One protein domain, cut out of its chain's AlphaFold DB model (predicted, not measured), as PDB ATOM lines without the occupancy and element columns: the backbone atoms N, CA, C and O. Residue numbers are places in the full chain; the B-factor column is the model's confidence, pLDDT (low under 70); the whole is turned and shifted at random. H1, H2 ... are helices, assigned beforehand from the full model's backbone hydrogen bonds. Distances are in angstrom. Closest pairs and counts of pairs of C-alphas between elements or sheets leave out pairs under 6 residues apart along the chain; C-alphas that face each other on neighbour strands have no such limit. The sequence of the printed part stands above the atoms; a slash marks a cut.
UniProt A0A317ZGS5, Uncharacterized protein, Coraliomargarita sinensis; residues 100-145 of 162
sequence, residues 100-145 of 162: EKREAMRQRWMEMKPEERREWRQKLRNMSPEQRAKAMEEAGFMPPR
ATOM      1  N   GLU A 100      25.167  49.016  -7.776       94.44
ATOM      2  CA  GLU A 100      23.774  48.593  -7.897       94.44
ATOM      3  C   GLU A 100      23.575  47.815  -9.202       94.44
ATOM      4  O   GLU A 100      22.973  46.744  -9.221       94.44
ATOM      5  N   LYS A 101      24.181  48.289 -10.301       93.69
ATOM      6  CA  LYS A 101      24.154  47.590 -11.593       93.69
ATOM      7  C   LYS A 101      24.902  46.255 -11.530       93.69
ATOM      8  O   LYS A 101      24.430  45.260 -12.080       93.69
ATOM      9  N   ARG A 102      26.057  46.201 -10.854       94.31
ATOM     10  CA  ARG A 102      26.802  44.944 -10.637       94.31
ATOM     11  C   ARG A 102      25.998  43.948  -9.805       94.31
ATOM     12  O   ARG A 102      26.013  42.758 -10.109       94.31
ATOM     13  N   GLU A 103      25.323  44.424  -8.768       94.38
ATOM     14  CA  GLU A 103      24.469  43.608  -7.905       94.38
ATOM     15  C   GLU A 103      23.247  43.087  -8.649       94.38
ATOM     16  O   GLU A 103      23.021  41.881  -8.625       94.38
ATOM     17  N   ALA A 104      22.548  43.934  -9.406       95.50
ATOM     18  CA  ALA A 104      21.412  43.522 -10.223       95.50
ATOM     19  C   ALA A 104      21.792  42.435 -11.242       95.50
ATOM     20  O   ALA A 104      21.111  41.418 -11.341       95.50
ATOM     21  N   MET A 105      22.915  42.596 -11.956       95.44
ATOM     22  CA  MET A 105      23.411  41.558 -12.873       95.44
ATOM     23  C   MET A 105      23.747  40.254 -12.139       95.44
ATOM     24  O   MET A 105      23.479  39.168 -12.652       95.44
ATOM     25  N   ARG A 106      24.344  40.345 -10.942       93.19
ATOM     26  CA  ARG A 106      24.672  39.167 -10.132       93.19
ATOM     27  C   ARG A 106      23.413  38.428  -9.692       93.19
ATOM     28  O   ARG A 106      23.394  37.211  -9.820       93.19
ATOM     29  N   GLN A 107      22.404  39.139  -9.189       94.69
ATOM     30  CA  GLN A 107      21.157  38.520  -8.738       94.69
ATOM     31  C   GLN A 107      20.452  37.812  -9.891       94.69
ATOM     32  O   GLN A 107      20.236  36.609  -9.803       94.69
ATOM     33  N   ARG A 108      20.278  38.496 -11.030       94.38
ATOM     34  CA  ARG A 108      19.726  37.886 -12.252       94.38
ATOM     35  C   ARG A 108      20.459  36.603 -12.633       94.38
ATOM     36  O   ARG A 108      19.838  35.588 -12.917       94.38
ATOM     37  N   TRP A 109      21.793  36.620 -12.614       92.94
ATOM     38  CA  TRP A 109      22.582  35.427 -12.921       92.94
ATOM     39  C   TRP A 109      22.356  34.291 -11.917       92.94
ATOM     40  O   TRP A 109      22.265  33.133 -12.325       92.94
ATOM     41  N   MET A 110      22.286  34.602 -10.619       89.25
ATOM     42  CA  MET A 110      22.068  33.608  -9.566       89.25
ATOM     43  C   MET A 110      20.664  33.007  -9.607       89.25
ATOM     44  O   MET A 110      20.534  31.810  -9.371       89.25
ATOM     45  N   GLU A 111      19.661  33.799  -9.978       93.69
ATOM     46  CA  GLU A 111      18.273  33.364 -10.162       93.69
ATOM     47  C   GLU A 111      18.104  32.412 -11.354       93.69
ATOM     48  O   GLU A 111      17.277  31.504 -11.294       93.69
ATOM     49  N   MET A 112      18.911  32.562 -12.415       92.81
ATOM     50  CA  MET A 112      18.876  31.642 -13.557       92.81
ATOM     51  C   MET A 112      19.298  30.226 -13.151       92.81
ATOM     52  O   MET A 112      20.385  30.029 -12.592       92.81
ATOM     53  N   LYS A 113      18.508  29.223 -13.543       93.00
ATOM     54  CA  LYS A 113      18.859  27.808 -13.343       93.00
ATOM     55  C   LYS A 113      20.058  27.399 -14.213       93.00
ATOM     56  O   LYS A 113      20.284  27.988 -15.274       93.00
ATOM     57  N   PRO A 114      20.848  26.382 -13.819       87.94
ATOM     58  CA  PRO A 114      21.975  25.904 -14.623       87.94
ATOM     59  C   PRO A 114      21.607  25.575 -16.080       87.94
ATOM     60  O   PRO A 114      22.368  25.903 -16.991       87.94
ATOM     61  N   GLU A 115      20.440  24.972 -16.298       91.50
ATOM     62  CA  GLU A 115      19.866  24.629 -17.604       91.50
ATOM     63  C   GLU A 115      19.609  25.895 -18.431       91.50
ATOM     64  O   GLU A 115      20.136  26.028 -19.535       91.50
ATOM     65  N   GLU A 116      18.919  26.880 -17.850       93.44
ATOM     66  CA  GLU A 116      18.632  28.176 -18.479       93.44
ATOM     67  C   GLU A 116      19.925  28.912 -18.852       93.44
ATOM     68  O   GLU A 116      20.048  29.472 -19.941       93.44
ATOM     69  N   ARG A 117      20.953  28.860 -17.992       93.38
ATOM     70  CA  ARG A 117      22.279  29.424 -18.301       93.38
ATOM     71  C   ARG A 117      22.955  28.703 -19.471       93.38
ATOM     72  O   ARG A 117      23.722  29.328 -20.208       93.38
ATOM     73  N   ARG A 118      22.757  27.388 -19.632       89.56
ATOM     74  CA  ARG A 118      23.301  26.621 -20.772       89.56
ATOM     75  C   ARG A 118      22.580  26.993 -22.064       89.56
ATOM     76  O   ARG A 118      23.249  27.336 -23.038       89.56
ATOM     77  N   GLU A 119      21.255  27.010 -22.048       92.88
ATOM     78  CA  GLU A 119      20.430  27.384 -23.200       92.88
ATOM     79  C   GLU A 119      20.658  28.831 -23.628       92.88
ATOM     80  O   GLU A 119      20.836  29.116 -24.812       92.88
ATOM     81  N   TRP A 120      20.755  29.755 -22.671       93.44
ATOM     82  CA  TRP A 120      21.043  31.154 -22.961       93.44
ATOM     83  C   TRP A 120      22.412  31.322 -23.628       93.44
ATOM     84  O   TRP A 120      22.518  31.978 -24.666       93.44
ATOM     85  N   ARG A 121      23.458  30.652 -23.117       91.06
ATOM     86  CA  ARG A 121      24.785  30.632 -23.765       91.06
ATOM     87  C   ARG A 121      24.727  30.049 -25.179       91.06
ATOM     88  O   ARG A 121      25.358  30.590 -26.087       91.06
ATOM     89  N   GLN A 122      23.970  28.970 -25.372       91.06
ATOM     90  CA  GLN A 122      23.756  28.331 -26.671       91.06
ATOM     91  C   GLN A 122      23.049  29.276 -27.659       91.06
ATOM     92  O   GLN A 122      23.495  29.411 -28.798       91.06
ATOM     93  N   LYS A 123      22.008  29.987 -27.213       91.56
ATOM     94  CA  LYS A 123      21.270  30.979 -28.008       91.56
ATOM     95  C   LYS A 123      22.168  32.143 -28.426       91.56
ATOM     96  O   LYS A 123      22.254  32.453 -29.612       91.56
ATOM     97  N   LEU A 124      22.893  32.742 -27.477       90.69
ATOM     98  CA  LEU A 124      23.812  33.857 -27.745       90.69
ATOM     99  C   LEU A 124      24.922  33.479 -28.736       90.69
ATOM    100  O   LEU A 124      25.414  34.340 -29.469       90.69
ATOM    101  N   ARG A 125      25.332  32.204 -28.778       86.94
ATOM    102  CA  ARG A 125      26.358  31.723 -29.711       86.94
ATOM    103  C   ARG A 125      25.941  31.874 -31.169       86.94
ATOM    104  O   ARG A 125      26.762  32.282 -31.983       86.94
ATOM    105  N   ASN A 126      24.679  31.584 -31.464       88.62
ATOM    106  CA  ASN A 126      24.142  31.551 -32.823       88.62
ATOM    107  C   ASN A 126      23.680  32.935 -33.325       88.62
ATOM    108  O   ASN A 126      23.249  33.059 -34.465       88.62
ATOM    109  N   MET A 127      23.760  33.971 -32.484       88.62
ATOM    110  CA  MET A 127      23.391  35.350 -32.821       88.62
ATOM    111  C   MET A 127      24.544  36.133 -33.457       88.62
ATOM    112  O   MET A 127      25.715  35.922 -33.112       88.62
ATOM    113  N   SER A 128      24.206  37.115 -34.301       90.75
ATOM    114  CA  SER A 128      25.163  38.136 -34.743       90.75
ATOM    115  C   SER A 128      25.678  38.966 -33.550       90.75
ATOM    116  O   SER A 128      25.037  38.995 -32.494       90.75
ATOM    117  N   PRO A 129      26.830  39.659 -33.662       88.12
ATOM    118  CA  PRO A 129      27.340  40.506 -32.581       88.12
ATOM    119  C   PRO A 129      26.332  41.553 -32.084       88.12
ATOM    120  O   PRO A 129      26.194  41.734 -30.877       88.12
ATOM    121  N   GLU A 130      25.597  42.186 -33.000       88.88
ATOM    122  CA  GLU A 130      24.576  43.195 -32.689       88.88
ATOM    123  C   GLU A 130      23.365  42.574 -31.982       88.88
ATOM    124  O   GLU A 130      22.940  43.053 -30.932       88.88
ATOM    125  N   GLN A 131      22.862  41.444 -32.496       91.31
ATOM    126  CA  GLN A 131      21.767  40.699 -31.867       91.31
ATOM    127  C   GLN A 131      22.147  40.216 -30.465       91.31
ATOM    128  O   GLN A 131      21.337  40.277 -29.544       91.31
ATOM    129  N   ARG A 132      23.394  39.768 -30.283       92.44
ATOM    130  CA  ARG A 132      23.919  39.336 -28.985       92.44
ATOM    131  C   ARG A 132      24.004  40.495 -27.997       92.44
ATOM    132  O   ARG A 132      23.671  40.304 -26.833       92.44
ATOM    133  N   ALA A 133      24.460  41.669 -28.435       90.94
ATOM    134  CA  ALA A 133      24.511  42.860 -27.590       90.94
ATOM    135  C   ALA A 133      23.107  43.252 -27.114       90.94
ATOM    136  O   ALA A 133      22.895  43.379 -25.909       90.94
ATOM    137  N   LYS A 134      22.142  43.305 -28.040       93.25
ATOM    138  CA  LYS A 134      20.738  43.583 -27.728       93.25
ATOM    139  C   LYS A 134      20.143  42.553 -26.761       93.25
ATOM    140  O   LYS A 134      19.580  42.930 -25.743       93.25
ATOM    141  N   ALA A 135      20.346  41.259 -27.013       93.81
ATOM    142  CA  ALA A 135      19.846  40.196 -26.138       93.81
ATOM    143  C   ALA A 135      20.454  40.238 -24.722       93.81
ATOM    144  O   ALA A 135      19.793  39.867 -23.753       93.81
ATOM    145  N   MET A 136      21.712  40.671 -24.584       93.31
ATOM    146  CA  MET A 136      22.354  40.859 -23.277       93.31
ATOM    147  C   MET A 136      21.746  42.048 -22.533       93.31
ATOM    148  O   MET A 136      21.434  41.913 -21.353       93.31
ATOM    149  N   GLU A 137      21.536  43.173 -23.219       92.75
ATOM    150  CA  GLU A 137      20.886  44.357 -22.647       92.75
ATOM    151  C   GLU A 137      19.446  44.076 -22.212       92.75
ATOM    152  O   GLU A 137      19.083  44.396 -21.081       92.75
ATOM    153  N   GLU A 138      18.654  43.413 -23.059       93.62
ATOM    154  CA  GLU A 138      17.276  42.999 -22.753       93.62
ATOM    155  C   GLU A 138      17.215  42.075 -21.530       93.62
ATOM    156  O   GLU A 138      16.331  42.205 -20.686       93.62
ATOM    157  N   ALA A 139      18.194  41.178 -21.385       92.81
ATOM    158  CA  ALA A 139      18.319  40.312 -20.217       92.81
ATOM    159  C   ALA A 139      18.848  41.042 -18.961       92.81
ATOM    160  O   ALA A 139      19.002  40.430 -17.901       92.81
ATOM    161  N   GLY A 140      19.124  42.348 -19.044       92.31
ATOM    162  CA  GLY A 140      19.624  43.161 -17.936       92.31
ATOM    163  C   GLY A 140      21.122  42.996 -17.667       92.31
ATOM    164  O   GLY A 140      21.594  43.366 -16.591       92.31
ATOM    165  N   PHE A 141      21.871  42.449 -18.623       93.69
ATOM    166  CA  PHE A 141      23.325  42.339 -18.588       93.69
ATOM    167  C   PHE A 141      23.991  43.447 -19.410       93.69
ATOM    168  O   PHE A 141      23.381  44.124 -20.232       93.69
ATOM    169  N   MET A 142      25.287  43.657 -19.182       88.62
ATOM    170  CA  MET A 142      26.073  44.574 -20.004       88.62
ATOM    171  C   MET A 142      26.360  43.940 -21.376       88.62
ATOM    172  O   MET A 142      26.762  42.771 -21.416       88.62
ATOM    173  N   PRO A 143      26.220  44.682 -22.492       86.44
ATOM    174  CA  PRO A 143      26.567  44.163 -23.807       86.44
ATOM    175  C   PRO A 143      28.060  43.799 -23.855       86.44
ATOM    176  O   PRO A 143      28.895  44.470 -23.229       86.44
ATOM    177  N   PRO A 144      28.444  42.752 -24.605       78.88
ATOM    178  CA  PRO A 144      29.845  42.455 -24.846       78.88
ATOM    179  C   PRO A 144      30.502  43.665 -25.505       78.88
ATOM    180  O   PRO A 144      29.956  44.239 -26.447       78.88
ATOM    181  N   ARG A 145      31.692  44.051 -25.039       70.62
ATOM    182  CA  ARG A 145      32.430  45.135 -25.691       70.62
ATOM    183  C   ARG A 145      32.710  44.740 -27.132       70.62
ATOM    184  O   ARG A 145      33.296  43.685 -27.388       70.62
TER     185      ARG A 145
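Overview. This is residues 100 to 145 of the 162 residues of an uncharacterized protein of Coraliomargarita sinensis (UniProt A0A317ZGS5). Three helices make an open hooked frame: H2 spans one side, H1 runs from its first end and H3 folds back from its last end, with few contacts between them. After H3, residues 139 to 145 fold back beside it. The printed part has 46 residues with three named helices in the order H1, H2, H3 and no named strand, and its class is all helix. It is compact, with a radius of gyration of the C-alphas of 10.7 A, and spans 28 by 23 by 14 A.

Along the chain. H2, residues 114 to 125, is 16.8 A long. H1, residues 100 to 111, is 16.3 A long and begins at C-alpha 100 (23.774, 48.593, -7.897). H3, residues 129 to 138, is 14.3 A long and ends at C-alpha 138 (17.276, 42.999, -22.753).

Arrangement. H2 and H3 are close but not clearly touching; their closest C-alphas, of Leu 124 and Arg 132, are 5.6 A apart. They run opposite ways at a tilt of 36 degrees, only just steep. H1 and H2 are only just apart, 8.1 A at the closest. H1 and H3 are apart. In H1, H2 and H3 every O i to N i+4 pair is within hydrogen-bond range.

Size, cuts and confidence. The C-alphas farthest apart, of Glu 100 and Asn 126, are 30.2 A apart. Both links are tight. The printed part has no cut, and no printed residue has a pLDDT under 70.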